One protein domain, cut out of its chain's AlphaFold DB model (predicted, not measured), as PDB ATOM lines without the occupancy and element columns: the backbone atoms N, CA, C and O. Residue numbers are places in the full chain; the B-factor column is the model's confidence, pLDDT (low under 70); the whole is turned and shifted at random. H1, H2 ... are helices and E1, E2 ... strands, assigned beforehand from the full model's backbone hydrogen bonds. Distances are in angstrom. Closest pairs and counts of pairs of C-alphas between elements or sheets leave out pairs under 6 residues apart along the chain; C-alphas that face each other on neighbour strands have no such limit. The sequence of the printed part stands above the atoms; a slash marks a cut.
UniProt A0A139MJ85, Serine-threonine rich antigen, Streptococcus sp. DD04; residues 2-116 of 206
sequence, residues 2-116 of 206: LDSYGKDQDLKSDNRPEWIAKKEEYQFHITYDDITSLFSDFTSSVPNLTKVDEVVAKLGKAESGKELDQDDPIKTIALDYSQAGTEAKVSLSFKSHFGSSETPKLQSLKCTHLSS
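What this domain is: This is residues 2 to 116 of the 206 residues of the protein "Serine-threonine rich antigen" of Streptococcus sp. DD04 (UniProt A0A139MJ85). Picture one twisted sheet of five antiparallel strands, with two helices, H1 and H2, over one face and the other face bare. The long link of residues 12 to 31 winds on the same side as the helices, and residues 2 to 7 run out from E1 along the longest axis. The printed part has 115 residues, in the order E1, H1, H2, E2, E3, E4, E5, and the sheet's order is E1, E2, E3, E4, E5. The class is mixed, helices and strands, with under half of the residues, 52, in named elements. The whole is compact, with a radius of gyration of the C-alphas of 14.6 A, and spans 49 by 38 by 22 A.

How they stand to each other: Begin at edge strand E1, residues 9 to 11, antiparallel to E2, residues 64 to 69; look for N 9 and O 67, 2.9 A apart. E2 forms a hairpin with E3, residues 75 to 82, where N 68 and O 76 are 2.8 A apart. E3 forms the next hairpin with E4, residues 89 to 95, with N 94 and O 77 at 2.7 A. E4 and edge strand E5, residues 105 to 112, form the last, with N 107 and O 93 at 2.7 A. E2 to E5 are a meander, each strand the antiparallel neighbour of the one before. H2, residues 52 to 59, is on the sheet at a height of 8.6 A, along the strands; the closest C-alphas to E5 are those of Val 52 and Lys 105, 7.2 A. H1, residues 32 to 43, is on the same face at a height of 10.4 A, over E4 and E5. H1 and H2 are close but not clearly touching: their closest C-alphas, Asp 34 and Leu 59, are 7.0 A apart. Every O i to N i+4 pair is within hydrogen-bond range in H2, and 6 of 8 in H1.

Where its parts are: Find C-alpha 9 at (166.933, 122.220, 153.461), where E1 begins, 6.2 A long. H1 starts at C-alpha 32, (164.680, 150.429, 158.792), and runs 16.0 A; H2 runs 10.4 A. E2 measures 16.9 A, E3 23.4 A, E4 20.2 A and E5 21.7 A, ending at C-alpha 112, (170.227, 144.856, 163.601).

The domain as a whole: The C-alphas of Leu 2 and Ser 116 are the two farthest apart, 50.5 A. The printed part has no cut, and the link from E1 to H1 is long. Mean pLDDT of the printed part is 86.0; look for values under 70 at residues 2 to 7, 40 to 48, 70 to 73 and 100.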
ATOM      1  N   LEU A   2     162.939 103.668 163.007       48.00
ATOM      2  CA  LEU A   2     162.481 105.057 162.948       48.00
ATOM      3  C   LEU A   2     163.656 105.905 162.461       48.00
ATOM      4  O   LEU A   2     164.528 106.227 163.258       48.00
ATOM      5  N   ASP A   3     163.669 106.231 161.173       42.66
ATOM      6  CA  ASP A   3     164.558 107.250 160.613       42.66
ATOM      7  C   ASP A   3     163.702 108.477 160.264       42.66
ATOM      8  O   ASP A   3     163.403 108.732 159.099       42.66
ATOM      9  N   SER A   4     163.239 109.209 161.281       47.59
ATOM     10  CA  SER A   4     162.670 110.548 161.087       47.59
ATOM     11  C   SER A   4     163.832 111.541 160.981       47.59
ATOM     12  O   SER A   4     164.263 112.157 161.956       47.59
ATOM     13  N   TYR A   5     164.447 111.587 159.798       49.47
ATOM     14  CA  TYR A   5     165.355 112.670 159.437       49.47
ATOM     15  C   TYR A   5     164.493 113.887 159.102       49.47
ATOM     16  O   TYR A   5     163.948 113.952 157.998       49.47
ATOM     17  N   GLY A   6     164.400 114.848 160.024       56.06
ATOM     18  CA  GLY A   6     163.928 116.191 159.695       56.06
ATOM     19  C   GLY A   6     164.697 116.703 158.475       56.06
ATOM     20  O   GLY A   6     165.933 116.712 158.463       56.06
ATOM     21  N   LYS A   7     163.978 117.027 157.399       68.44
ATOM     22  CA  LYS A   7     164.565 117.431 156.113       68.44
ATOM     23  C   LYS A   7     164.813 118.930 156.113       68.44
ATOM     24  O   LYS A   7     164.191 119.668 155.354       68.44
ATOM     25  N   ASP A   8     165.725 119.372 156.963       83.12
ATOM     26  CA  ASP A   8     166.198 120.748 156.906       83.12
ATOM     27  C   ASP A   8     166.909 120.961 155.565       83.12
ATOM     28  O   ASP A   8     167.868 120.263 155.222       83.12
ATOM     29  N   GLN A   9     166.414 121.915 154.784       88.50
ATOM     30  CA  GLN A   9     166.933 122.220 153.461       88.50
ATOM     31  C   GLN A   9     167.435 123.660 153.421       88.50
ATOM     32  O   GLN A   9     166.667 124.611 153.574       88.50
ATOM     33  N   ASP A  10     168.723 123.833 153.128       93.44
ATOM     34  CA  ASP A  10     169.262 125.150 152.801       93.44
ATOM     35  C   ASP A  10     168.625 125.667 151.505       93.44
ATOM     36  O   ASP A  10     168.633 124.995 150.463       93.44
ATOM     37  N   LEU A  11     168.109 126.891 151.554       93.88
ATOM     38  CA  LEU A  11     167.590 127.593 150.392       93.88
ATOM     39  C   LEU A  11     168.730 128.350 149.714       93.88
ATOM     40  O   LEU A  11     169.449 129.134 150.334       93.88
ATOM     41  N   LYS A  12     168.894 128.089 148.420       92.06
ATOM     42  CA  LYS A  12     169.917 128.663 147.543       92.06
ATOM     43  C   LYS A  12     169.255 129.110 146.247       92.06
ATOM     44  O   LYS A  12     168.191 128.608 145.888       92.06
ATOM     45  N   SER A  13     169.914 129.985 145.494       93.62
ATOM     46  CA  SER A  13     169.423 130.424 144.180       93.62
ATOM     47  C   SER A  13     169.089 129.266 143.232       93.62
ATOM     48  O   SER A  13     168.214 129.403 142.389       93.62
ATOM     49  N   ASP A  14     169.754 128.119 143.379       92.19
ATOM     50  CA  ASP A  14     169.549 126.953 142.512       92.19
ATOM     51  C   ASP A  14     168.240 126.201 142.806       92.19
ATOM     52  O   ASP A  14     167.698 125.550 141.915       92.19
ATOM     53  N   ASN A  15     167.729 126.267 144.044       92.81
ATOM     54  CA  ASN A  15     166.531 125.529 144.468       92.81
ATOM     55  C   ASN A  15     165.328 126.423 144.825       92.81
ATOM     56  O   ASN A  15     164.196 125.930 144.832       92.81
ATOM     57  N   ARG A  16     165.565 127.710 145.101       94.94
ATOM     58  CA  ARG A  16     164.562 128.762 145.340       94.94
ATOM     59  C   ARG A  16     165.002 130.085 144.690       94.94
ATOM     60  O   ARG A  16     165.213 131.075 145.400       94.94
ATOM     61  N   PRO A  17     165.182 130.135 143.357       95.88
ATOM     62  CA  PRO A  17     165.578 131.357 142.646       95.88
ATOM     63  C   PRO A  17     164.589 132.515 142.817       95.88
ATOM     64  O   PRO A  17     164.953 133.669 142.596       95.88
ATOM     65  N   GLU A  18     163.336 132.229 143.162       96.19
ATOM     66  CA  GLU A  18     162.292 133.205 143.454       96.19
ATOM     67  C   GLU A  18     162.555 133.983 144.748       96.19
ATOM     68  O   GLU A  18     162.187 135.151 144.810       96.19
ATOM     69  N   TRP A  19     163.241 133.390 145.734       96.94
ATOM     70  CA  TRP A  19     163.457 133.991 147.058       96.94
ATOM     71  C   TRP A  19     164.916 134.311 147.359       96.94
ATOM     72  O   TRP A  19     165.178 135.253 148.102       96.94
ATOM     73  N   ILE A  20     165.859 133.550 146.800       98.00
ATOM     74  CA  ILE A  20     167.286 133.663 147.105       98.00
ATOM     75  C   ILE A  20     168.038 134.229 145.902       98.00
ATOM     76  O   ILE A  20     167.918 133.735 144.775       98.00
ATOM     77  N   ALA A  21     168.812 135.285 146.134       97.50
ATOM     78  CA  ALA A  21     169.662 135.900 145.128       97.50
ATOM     79  C   ALA A  21     170.838 134.980 144.784       97.50
ATOM     80  O   ALA A  21     171.306 134.197 145.612       97.50
ATOM     81  N   LYS A  22     171.370 135.104 143.564       96.69
ATOM     82  CA  LYS A  22     172.702 134.555 143.302       96.69
ATOM     83  C   LYS A  22     173.723 135.343 144.108       96.69
ATOM     84  O   LYS A  22     173.577 136.553 144.278       96.69
ATOM     85  N   LYS A  23     174.786 134.672 144.541       92.38
ATOM     86  CA  LYS A  23     175.828 135.283 145.371       92.38
ATOM     87  C   LYS A  23     176.432 136.536 144.727       92.38
ATOM     88  O   LYS A  23     176.729 137.495 145.423       92.38
ATOM     89  N   GLU A  24     176.593 136.532 143.408       93.00
ATOM     90  CA  GLU A  24     177.180 137.636 142.642       93.00
ATOM     91  C   GLU A  24     176.196 138.792 142.396       93.00
ATOM     92  O   GLU A  24     176.619 139.899 142.072       93.00
ATOM     93  N   GLU A  25     174.893 138.539 142.527       93.88
ATOM     94  CA  GLU A  25     173.818 139.513 142.295       93.88
ATOM     95  C   GLU A  25     173.316 140.138 143.605       93.88
ATOM     96  O   GLU A  25     172.683 141.193 143.585       93.88
ATOM     97  N   TYR A  26     173.579 139.491 144.743       96.56
ATOM     98  CA  TYR A  26     173.094 139.937 146.037       96.56
ATOM     99  C   TYR A  26     173.747 141.254 146.473       96.56
ATOM    100  O   TYR A  26     174.971 141.377 146.539       96.56
ATOM    101  N   GLN A  27     172.908 142.230 146.822       93.44
ATOM    102  CA  GLN A  27     173.325 143.502 147.398       93.44
ATOM    103  C   GLN A  27     172.388 143.872 148.541       93.44
ATOM    104  O   GLN A  27     171.177 143.984 148.355       93.44
ATOM    105  N   PHE A  28     172.957 144.084 149.725       96.25
ATOM    106  CA  PHE A  28     172.191 144.550 150.870       96.25
ATOM    107  C   PHE A  28     171.797 146.018 150.674       96.25
ATOM    108  O   PHE A  28     172.662 146.884 150.549       96.25
ATOM    109  N   HIS A  29     170.494 146.292 150.663       95.81
ATOM    110  CA  HIS A  29     169.937 147.643 150.538       95.81
ATOM    111  C   HIS A  29     168.827 147.926 151.559       95.81
ATOM    112  O   HIS A  29     168.168 148.959 151.474       95.81
ATOM    113  N   ILE A  30     168.574 146.990 152.478       97.00
ATOM    114  CA  ILE A  30     167.414 147.055 153.363       97.00
ATOM    115  C   ILE A  30     167.657 148.089 154.453       97.00
ATOM    116  O   ILE A  30     168.651 148.048 155.179       97.00
ATOM    117  N   THR A  31     166.702 148.995 154.581       96.38
ATOM    118  CA  THR A  31     166.676 150.039 155.595       96.38
ATOM    119  C   THR A  31     165.631 149.738 156.659       96.38
ATOM    120  O   THR A  31     164.738 148.903 156.501       96.38
ATOM    121  N   TYR A  32     165.716 150.452 157.772       95.00
ATOM    122  CA  TYR A  32     164.680 150.429 158.792       95.00
ATOM    123  C   TYR A  32     163.335 150.943 158.270       95.00
ATOM    124  O   TYR A  32     162.284 150.465 158.694       95.00
ATOM    125  N   ASP A  33     163.355 151.882 157.325       93.19
ATOM    126  CA  ASP A  33     162.147 152.408 156.690       93.19
ATOM    127  C   ASP A  33     161.443 151.303 155.874       93.19
ATOM    128  O   ASP A  33     160.226 151.142 155.957       93.19
ATOM    129  N   ASP A  34     162.210 150.446 155.189       93.25
ATOM    130  CA  ASP A  34     161.670 149.277 154.481       93.25
ATOM    131  C   ASP A  34     161.041 148.271 155.453       93.25
ATOM    132  O   ASP A  34     159.933 147.784 155.225       93.25
ATOM    133  N   ILE A  35     161.711 147.996 156.577       91.25
ATOM    134  CA  ILE A  35     161.198 147.096 157.618       91.25
ATOM    135  C   ILE A  35     159.931 147.658 158.260       91.25
ATOM    136  O   ILE A  35     158.956 146.933 158.435       91.25
ATOM    137  N   THR A  36     159.896 148.951 158.569       86.56
ATOM    138  CA  THR A  36     158.703 149.608 159.122       86.56
ATOM    139  C   THR A  36     157.582 149.777 158.100       86.56
ATOM    140  O   THR A  36     156.414 149.825 158.471       86.56
ATOM    141  N   SER A  37     157.861 149.706 156.801       84.75
ATOM    142  CA  SER A  37     156.804 149.544 155.793       84.75
ATOM    143  C   SER A  37     156.125 148.162 155.841       84.75
ATOM    144  O   SER A  37     155.016 147.997 155.331       84.75
ATOM    145  N   LEU A  38     156.756 147.163 156.476       80.88
ATOM    146  CA  LEU A  38     156.105 145.906 156.862       80.88
ATOM    147  C   LEU A  38     155.320 146.057 158.174       80.88
ATOM    148  O   LEU A  38     154.430 145.257 158.445       80.88
ATOM    149  N   PHE A  39     155.585 147.092 158.987       71.00
ATOM    150  CA  PHE A  39     154.877 147.301 160.255       71.00
ATOM    151  C   PHE A  39     153.387 147.585 160.093       71.00
ATOM    152  O   PHE A  39     152.630 147.233 160.996       71.00
ATOM    153  N   SER A  40     152.914 148.145 158.976       63.66
ATOM    154  CA  SER A  40     151.463 148.191 158.717       63.66
ATOM    155  C   SER A  40     150.847 146.790 158.736       63.66
ATOM    156  O   SER A  40     149.759 146.589 159.272       63.66
ATOM    157  N   ASP A  41     151.590 145.805 158.236       60.12
ATOM    158  CA  ASP A  41     151.178 144.406 158.234       60.12
ATOM    159  C   ASP A  41     151.277 143.806 159.660       60.12
ATOM    160  O   ASP A  41     150.417 143.021 160.056       60.12
ATOM    161  N   PHE A  42     152.235 144.252 160.493       60.50
ATOM    162  CA  PHE A  42     152.388 143.839 161.909       60.50
ATOM    163  C   PHE A  42     151.449 144.533 162.911       60.50
ATOM    164  O   PHE A  42     151.314 144.082 164.054       60.50
ATOM    165  N   THR A  43     150.840 145.653 162.527       58.22
ATOM    166  CA  THR A  43     149.925 146.449 163.366       58.22
ATOM    167  C   THR A  43     148.454 146.154 163.063       58.22
ATOM    168  O   THR A  43     147.590 146.474 163.876       58.22
ATOM    169  N   SER A  44     148.150 145.458 161.961       58.94
ATOM    170  CA  SER A  44     146.787 145.064 161.578       58.94
ATOM    171  C   SER A  44     146.084 144.206 162.640       58.94
ATOM    172  O   SER A  44     146.713 143.418 163.346       58.94
ATOM    173  N   SER A  45     144.761 144.353 162.755       53.72
ATOM    174  CA  SER A  45     143.888 143.538 163.618       53.72
ATOM    175  C   SER A  45     143.639 142.126 163.074       53.72
ATOM    176  O   SER A  45     143.104 141.273 163.781       53.72
ATOM    177  N   VAL A  46     144.013 141.876 161.817       56.06
ATOM    178  CA  VAL A  46     143.898 140.574 161.155       56.06
ATOM    179  C   VAL A  46     145.180 139.771 161.417       56.06
ATOM    180  O   VAL A  46     146.259 140.364 161.404       56.06
ATOM    181  N   PRO A  47     145.097 138.442 161.642       56.97
ATOM    182  CA  PRO A  47     146.274 137.590 161.797       56.97
ATOM    183  C   PRO A  47     147.291 137.845 160.682       56.97
ATOM    184  O   PRO A  47     146.884 138.006 159.537       56.97
ATOM    185  N   ASN A  48     148.588 137.896 161.000       65.62
ATOM    186  CA  ASN A  48     149.628 138.254 160.033       65.62
ATOM    187  C   ASN A  48     149.592 137.309 158.819       65.62
ATOM    188  O   ASN A  48     149.995 136.152 158.917       65.62
ATOM    189  N   LEU A  49     149.063 137.783 157.688       72.25
ATOM    190  CA  LEU A  49     148.926 137.003 156.456       72.25
ATOM    191  C   LEU A  49     150.086 137.234 155.486       72.25
ATOM    192  O   LEU A  49     150.046 136.643 154.402       72.25
ATOM    193  N   THR A  50     151.096 138.025 155.857       85.94
ATOM    194  CA  THR A  50     152.218 138.350 154.975       85.94
ATOM    195  C   THR A  50     152.971 137.087 154.583       85.94
ATOM    196  O   THR A  50     153.473 136.341 155.432       85.94
ATOM    197  N   LYS A  51     153.014 136.823 153.279       90.31
ATOM    198  CA  LYS A  51     153.689 135.669 152.680       90.31
ATOM    199  C   LYS A  51     155.134 136.002 152.320       90.31
ATOM    200  O   LYS A  51     155.514 137.165 152.199       90.31
ATOM    201  N   VAL A  52     155.910 134.951 152.065       93.19
ATOM    202  CA  VAL A  52     157.304 135.053 151.609       93.19
ATOM    203  C   VAL A  52     157.420 135.912 150.346       93.19
ATOM    204  O   VAL A  52     158.228 136.835 150.310       93.19
ATOM    205  N   ASP A  53     156.562 135.681 149.347       93.38
ATOM    206  CA  ASP A  53     156.605 136.411 148.072       93.38
ATOM    207  C   ASP A  53     156.348 137.917 148.232       93.38
ATOM    208  O   ASP A  53     156.944 138.728 147.529       93.38
ATOM    209  N   GLU A  54     155.486 138.304 149.174       91.38
ATOM    210  CA  GLU A  54     155.166 139.712 149.445       91.38
ATOM    211  C   GLU A  54     156.351 140.432 150.094       91.38
ATOM    212  O   GLU A  54     156.655 141.574 149.749       91.38
ATOM    213  N   VAL A  55     157.061 139.745 150.992       92.50
ATOM    214  CA  VAL A  55     158.311 140.249 151.569       92.50
ATOM    215  C   VAL A  55     159.384 140.371 150.500       92.50
ATOM    216  O   VAL A  55     160.013 141.417 150.413       92.50
ATOM    217  N   VAL A  56     159.584 139.343 149.672       95.06
ATOM    218  CA  VAL A  56     160.611 139.364 148.618       95.06
ATOM    219  C   VAL A  56     160.317 140.442 147.573       95.06
ATOM    220  O   VAL A  56     161.236 141.081 147.066       95.06
ATOM    221  N   ALA A  57     159.044 140.718 147.283       93.38
ATOM    222  CA  ALA A  57     158.656 141.821 146.408       93.38
ATOM    223  C   ALA A  57     159.010 143.203 146.988       93.38
ATOM    224  O   ALA A  57     159.316 144.115 146.221       93.38
ATOM    225  N   LYS A  58     158.970 143.366 148.319       91.62
ATOM    226  CA  LYS A  58     159.305 144.624 149.009       91.62
ATOM    227  C   LYS A  58     160.807 144.770 149.279       91.62
ATOM    228  O   LYS A  58     161.377 145.817 149.004       91.62
ATOM    229  N   LEU A  59     161.439 143.734 149.829       94.69
ATOM    230  CA  LEU A  59     162.825 143.762 150.313       94.69
ATOM    231  C   LEU A  59     163.846 143.243 149.296       94.69
ATOM    232  O   LEU A  59     165.044 143.310 149.554       94.69
ATOM    233  N   GLY A  60     163.390 142.701 148.167       96.38
ATOM    234  CA  GLY A  60     164.243 141.965 147.246       96.38
ATOM    235  C   GLY A  60     164.518 140.538 147.723       96.38
ATOM    236  O   GLY A  60     163.971 140.052 148.713       96.38
ATOM    237  N   LYS A  61     165.364 139.831 146.973       97.69
ATOM    238  CA  LYS A  61     165.735 138.447 147.287       97.69
ATOM    239  C   LYS A  61     166.733 138.398 148.443       97.69
ATOM    240  O   LYS A  61     167.645 139.219 148.521       97.69
ATOM    241  N   ALA A  62     166.580 137.394 149.295       98.00
ATOM    242  CA  ALA A  62     167.469 137.143 150.416       98.00
ATOM    243  C   ALA A  62     168.841 136.643 149.959       98.00
ATOM    244  O   ALA A  62     168.995 136.097 148.865       98.00
ATOM    245  N   GLU A  63     169.837 136.805 150.825       97.31
ATOM    246  CA  GLU A  63     171.174 136.248 150.613       97.31
ATOM    247  C   GLU A  63     171.139 134.723 150.726       97.31
ATOM    248  O   GLU A  63     171.777 133.998 149.963       97.31
ATOM    249  N   SER A  64     170.389 134.237 151.713       96.31
ATOM    250  CA  SER A  64     170.261 132.824 152.034       96.31
ATOM    251  C   SER A  64     168.955 132.558 152.776       96.31
ATOM    252  O   SER A  64     168.233 133.478 153.168       96.31
ATOM    253  N   GLY A  65     168.631 131.285 152.956       95.88
ATOM    254  CA  GLY A  65     167.485 130.892 153.754       95.88
ATOM    255  C   GLY A  65     167.519 129.421 154.122       95.88
ATOM    256  O   GLY A  65     168.411 128.678 153.704       95.88
ATOM    257  N   LYS A  66     166.525 128.996 154.894       95.00
ATOM    258  CA  LYS A  66     166.323 127.597 155.275       95.00
ATOM    259  C   LYS A  66     164.849 127.249 155.236       95.00
ATOM    260  O   LYS A  66     164.011 128.043 155.645       95.00
ATOM    261  N   GLU A  67     164.544 126.053 154.773       91.38
ATOM    262  CA  GLU A  67     163.235 125.433 154.920       91.38
ATOM    263  C   GLU A  67     163.382 124.315 155.951       91.38
ATOM    264  O   GLU A  67     164.205 123.418 155.780       91.38
ATOM    265  N   LEU A  68     162.637 124.417 157.049       85.75
ATOM    266  CA  LEU A  68     162.609 123.416 158.109       85.75
ATOM    267  C   LEU A  68     161.289 122.661 157.984       85.75
ATOM    268  O   LEU A  68     160.209 123.255 158.110       85.75
ATOM    269  N   ASP A  69     161.398 121.363 157.722       70.62
ATOM    270  CA  ASP A  69     160.274 120.435 157.656       70.62
ATOM    271  C   ASP A  69     160.301 119.579 158.925       70.62
ATOM    272  O   ASP A  69     161.108 118.655 159.063       70.62
ATOM    273  N   GLN A  70     159.494 119.969 159.912       63.16
ATOM    274  CA  GLN A  70     159.572 119.437 161.273       63.16
ATOM    275  C   GLN A  70     158.743 118.155 161.451       63.16
ATOM    276  O   GLN A  70     157.935 118.132 162.360       63.16
ATOM    277  N   ASP A  71     158.884 117.116 160.613       60.59
ATOM    278  CA  ASP A  71     158.198 115.792 160.732       60.59
ATOM    279  C   ASP A  71     156.665 115.825 161.042       60.59
ATOM    280  O   ASP A  71     156.042 114.819 161.379       60.59
ATOM    281  N   ASP A  72     156.044 116.987 160.875       60.59
ATOM    282  CA  ASP A  72     154.693 117.423 161.233       60.59
ATOM    283  C   ASP A  72     154.268 118.341 160.069       60.59
ATOM    284  O   ASP A  72     155.136 118.858 159.360       60.59
ATOM    285  N   PRO A  73     152.981 118.622 159.794       69.38
ATOM    286  CA  PRO A  73     152.615 119.370 158.599       69.38
ATOM    287  C   PRO A  73     153.008 120.863 158.722       69.38
ATOM    288  O   PRO A  73     152.651 121.682 157.888       69.38
ATOM    289  N   ILE A  74     153.748 121.255 159.755       77.38
ATOM    290  CA  ILE A  74     154.205 122.615 159.995       77.38
ATOM    291  C   ILE A  74     155.503 122.864 159.221       77.38
ATOM    292  O   ILE A  74     156.574 122.368 159.567       77.38
ATOM    293  N   LYS A  75     155.406 123.712 158.199       85.62
ATOM    294  CA  LYS A  75     156.539 124.206 157.423       85.62
ATOM    295  C   LYS A  75     157.025 125.522 158.012       85.62
ATOM    296  O   LYS A  75     156.223 126.436 158.221       85.62
ATOM    297  N   THR A  76     158.337 125.642 158.202       89.94
ATOM    298  CA  THR A  76     158.984 126.918 158.536       89.94
ATOM    299  C   THR A  76     159.946 127.331 157.427       89.94
ATOM    300  O   THR A  76     160.706 126.509 156.924       89.94
ATOM    301  N   ILE A  77     159.922 128.605 157.044       93.56
ATOM    302  CA  ILE A  77     160.849 129.201 156.080       93.56
ATOM    303  C   ILE A  77     161.574 130.341 156.783       93.56
ATOM    304  O   ILE A  77     160.930 131.239 157.313       93.56
ATOM    305  N   ALA A  78     162.898 130.326 156.766       95.69
ATOM    306  CA  ALA A  78     163.735 131.421 157.221       95.69
ATOM    307  C   ALA A  78     164.393 132.099 156.018       95.69
ATOM    308  O   ALA A  78     164.922 131.410 155.144       95.69
ATOM    309  N   LEU A  79     164.376 133.430 155.987       97.69
ATOM    310  CA  LEU A  79     165.127 134.246 155.035       97.69
ATOM    311  C   LEU A  79     166.101 135.146 155.793       97.69
ATOM    312  O   LEU A  79     165.702 135.844 156.728       97.69
ATOM    313  N   ASP A  80     167.356 135.154 155.357       97.69
ATOM    314  CA  ASP A  80     168.430 135.950 155.937       97.69
ATOM    315  C   ASP A  80     169.014 136.916 154.899       97.69
ATOM    316  O   ASP A  80     169.380 136.541 153.781       97.69
ATOM    317  N   TYR A  81     169.124 138.175 155.307       98.12
ATOM    318  CA  TYR A  81     169.747 139.264 154.569       98.12
ATOM    319  C   TYR A  81     170.876 139.809 155.434       98.12
ATOM    320  O   TYR A  81     170.633 140.167 156.590       98.12
ATOM    321  N   SER A  82     172.094 139.894 154.912       96.88
ATOM    322  CA  SER A  82     173.212 140.470 155.653       96.88
ATOM    323  C   SER A  82     174.108 141.312 154.764       96.88
ATOM    324  O   SER A  82     174.261 141.051 153.576       96.88
ATOM    325  N   GLN A  83     174.701 142.358 155.323       95.88
ATOM    326  CA  GLN A  83     175.695 143.141 154.608       95.88
ATOM    327  C   GLN A  83     177.093 142.627 154.950       95.88
ATOM    328  O   GLN A  83     177.537 142.680 156.096       95.88
ATOM    329  N   ALA A  84     177.821 142.155 153.938       93.19
ATOM    330  CA  ALA A  84     179.175 141.655 154.131       93.19
ATOM    331  C   ALA A  84     180.091 142.721 154.761       93.19
ATOM    332  O   ALA A  84     180.185 143.849 154.276       93.19
ATOM    333  N   GLY A  85     180.798 142.334 155.826       94.50
ATOM    334  CA  GLY A  85     181.735 143.209 156.532       94.50
ATOM    335  C   GLY A  85     181.091 144.186 157.521       94.50
ATOM    336  O   GLY A  85     181.806 145.031 158.056       94.50
ATOM    337  N   THR A  86     179.785 144.082 157.784       95.19
ATOM    338  CA  THR A  86     179.089 144.870 158.813       95.19
ATOM    339  C   THR A  86     178.222 143.972 159.701       95.19
ATOM    340  O   THR A  86     178.114 142.766 159.480       95.19
ATOM    341  N   GLU A  87     177.614 144.558 160.732       94.81
ATOM    342  CA  GLU A  87     176.648 143.884 161.612       94.81
ATOM    343  C   GLU A  87     175.189 144.078 161.143       94.81
ATOM    344  O   GLU A  87     174.246 143.673 161.832       94.81
ATOM    345  N   ALA A  88     174.982 144.702 159.974       97.25
ATOM    346  CA  ALA A  88     173.653 144.948 159.430       97.25
ATOM    347  C   ALA A  88     173.024 143.638 158.947       97.25
ATOM    348  O   ALA A  88     173.549 142.964 158.053       97.25
ATOM    349  N   LYS A  89     171.889 143.274 159.552       97.88
ATOM    350  CA  LYS A  89     171.209 142.006 159.283       97.88
ATOM    351  C   LYS A  89     169.696 142.147 159.392       97.88
ATOM    352  O   LYS A  89     169.190 142.882 160.237       97.88
ATOM    353  N   VAL A  90     168.984 141.372 158.580       98.06
ATOM    354  CA  VAL A  90     167.556 141.085 158.730       98.06
ATOM    355  C   VAL A  90     167.349 139.575 158.666       98.06
ATOM    356  O   VAL A  90     167.806 138.922 157.731       98.06
ATOM    357  N   SER A  91     166.642 139.025 159.647       97.19
ATOM    358  CA  SER A  91     166.207 137.630 159.675       97.19
ATOM    359  C   SER A  91     164.690 137.580 159.798       97.19
ATOM    360  O   SER A  91     164.111 138.190 160.696       97.19
ATOM    361  N   LEU A  92     164.051 136.839 158.900       95.31
ATOM    362  CA  LEU A  92     162.601 136.674 158.838       95.31
ATOM    363  C   LEU A  92     162.263 135.196 158.950       95.31
ATOM    364  O   LEU A  92     162.891 134.381 158.281       95.31
ATOM    365  N   SER A  93     161.258 134.860 159.752       93.38
ATOM    366  CA  SER A  93     160.720 133.502 159.843       93.38
ATOM    367  C   SER A  93     159.268 133.494 159.412       93.38
ATOM    368  O   SER A  93     158.492 134.343 159.840       93.38
ATOM    369  N   PHE A  94     158.878 132.504 158.625       91.62
ATOM    370  CA  PHE A  94     157.511 132.255 158.199       91.62
ATOM    371  C   PHE A  94     157.115 130.856 158.632       91.62
ATOM    372  O   PHE A  94     157.912 129.934 158.506       91.62
ATOM    373  N   LYS A  95     155.881 130.676 159.093       88.69
ATOM    374  CA  LYS A  95     155.409 129.398 159.621       88.69
ATOM    375  C   LYS A  95     153.999 129.086 159.138       88.69
ATOM    376  O   LYS A  95     153.163 129.986 159.063       88.69
ATOM    377  N   SER A  96     153.736 127.828 158.790       87.62
ATOM    378  CA  SER A  96     152.364 127.334 158.653       87.62
ATOM    379  C   SER A  96     151.813 126.885 160.009       87.62
ATOM    380  O   SER A  96     152.531 126.370 160.864       87.62
ATOM    381  N   HIS A  97     150.525 127.110 160.232       78.88
ATOM    382  CA  HIS A  97     149.817 126.811 161.476       78.88
ATOM    383  C   HIS A  97     148.792 125.683 161.315       78.88
ATOM    384  O   HIS A  97     148.479 125.000 162.287       78.88
ATOM    385  N   PHE A  98     148.287 125.468 160.100       79.69
ATOM    386  CA  PHE A  98     147.209 124.527 159.785       79.69
ATOM    387  C   PHE A  98     147.649 123.398 158.848       79.69
ATOM    388  O   PHE A  98     146.817 122.691 158.280       79.69
ATOM    389  N   GLY A  99     148.958 123.214 158.698       74.62
ATOM    390  CA  GLY A  99     149.548 122.104 157.968       74.62
ATOM    391  C   GLY A  99     150.290 122.501 156.691       74.62
ATOM    392  O   GLY A  99     150.520 123.678 156.422       74.62
ATOM    393  N   SER A 100     150.727 121.502 155.919       68.88
ATOM    394  CA  SER A 100     151.813 121.674 154.938       68.88
ATOM    395  C   SER A 100     151.331 122.251 153.613       68.88
ATOM    396  O   SER A 100     152.129 122.739 152.815       68.88
ATOM    397  N   SER A 101     150.016 122.220 153.391       73.81
ATOM    398  CA  SER A 101     149.336 122.863 152.269       73.81
ATOM    399  C   SER A 101     149.053 124.346 152.512       73.81
ATOM    400  O   SER A 101     148.740 125.065 151.562       73.81
ATOM    401  N   GLU A 102     149.155 124.823 153.755       83.50
ATOM    402  CA  GLU A 102     149.018 126.241 154.061       83.50
ATOM    403  C   GLU A 102     150.287 126.989 153.646       83.50
ATOM    404  O   GLU A 102     151.410 126.566 153.923       83.50
ATOM    405  N   THR A 103     150.115 128.144 153.007       86.81
ATOM    406  CA  THR A 103     151.229 129.053 152.740       86.81
ATOM    407  C   THR A 103     151.789 129.605 154.056       86.81
ATOM    408  O   THR A 103     151.039 130.297 154.753       86.81
ATOM    409  N   PRO A 104     153.083 129.394 154.372       88.94
ATOM    410  CA  PRO A 104     153.697 129.936 155.577       88.94
ATOM    411  C   PRO A 104     153.554 131.454 155.667       88.94
ATOM    412  O   PRO A 104     153.681 132.171 154.667       88.94
ATOM    413  N   LYS A 105     153.282 131.932 156.878       88.50
ATOM    414  CA  LYS A 105     153.026 133.338 157.183       88.50
ATOM    415  C   LYS A 105     154.082 133.901 158.102       88.50
ATOM    416  O   LYS A 105     154.609 133.174 158.939       88.50
ATOM    417  N   LEU A 106     154.382 135.183 157.940       89.00
ATOM    418  CA  LEU A 106     155.417 135.858 158.703       89.00
ATOM    419  C   LEU A 106     155.141 135.735 160.207       89.00
ATOM    420  O   LEU A 106     154.109 136.168 160.713       89.00
ATOM    421  N   GLN A 107     156.081 135.093 160.887       88.25
ATOM    422  CA  GLN A 107     156.019 134.710 162.289       88.25
ATOM    423  C   GLN A 107     156.968 135.554 163.146       88.25
ATOM    424  O   GLN A 107     156.680 135.867 164.301       88.25
ATOM    425  N   SER A 108     158.138 135.886 162.609       90.31
ATOM    426  CA  SER A 108     159.092 136.731 163.314       90.31
ATOM    427  C   SER A 108     159.963 137.530 162.365       90.31
ATOM    428  O   SER A 108     160.201 137.141 161.219       90.31
ATOM    429  N   LEU A 109     160.424 138.664 162.872       92.31
ATOM    430  CA  LEU A 109     161.306 139.594 162.201       92.31
ATOM    431  C   LEU A 109     162.337 140.082 163.206       92.31
ATOM    432  O   LEU A 109     161.988 140.563 164.277       92.31
ATOM    433  N   LYS A 110     163.611 139.977 162.850       95.38
ATOM    434  CA  LYS A 110     164.716 140.519 163.633       95.38
ATOM    435  C   LYS A 110     165.587 141.348 162.725       95.38
ATOM    436  O   LYS A 110     165.975 140.866 161.662       95.38
ATOM    437  N   CYS A 111     165.930 142.556 163.137       96.38
ATOM    438  CA  CYS A 111     166.930 143.338 162.434       96.38
ATOM    439  C   CYS A 111     167.903 144.022 163.384       96.38
ATOM    440  O   CYS A 111     167.581 144.307 164.538       96.38
ATOM    441  N   THR A 112     169.112 144.244 162.877       97.19
ATOM    442  CA  THR A 112     170.227 144.856 163.601       97.19
ATOM    443  C   THR A 112     170.965 145.820 162.686       97.19
ATOM    444  O   THR A 112     171.111 145.541 161.495       97.19
ATOM    445  N   HIS A 113     171.430 146.942 163.237       96.50
ATOM    446  CA  HIS A 113     172.296 147.925 162.571       96.50
ATOM    447  C   HIS A 113     171.808 148.389 161.189       96.50
ATOM    448  O   HIS A 113     172.608 148.629 160.283       96.50
ATOM    449  N   LEU A 114     170.491 148.519 161.010       97.00
ATOM    450  CA  LEU A 114     169.941 149.089 159.784       97.00
ATOM    451  C   LEU A 114     170.213 150.592 159.723       97.00
ATOM    452  O   LEU A 114     170.408 151.231 160.750       97.00
ATOM    453  N   SER A 115     170.198 151.160 158.520       96.31
ATOM    454  CA  SER A 115     170.167 152.609 158.301       96.31
ATOM    455  C   SER A 115     168.731 153.104 158.112       96.31
ATOM    456  O   SER A 115     167.850 152.326 157.749       96.31
ATOM    457  N   SER A 116     168.500 154.404 158.291       96.12
ATOM    458  CA  SER A 116     167.248 155.076 157.920       96.12
ATOM    459  C   SER A 116     167.558 156.399 157.230       96.12
ATOM    460  O   SER A 116     168.546 157.060 157.553       96.12
TER     461      SER A 116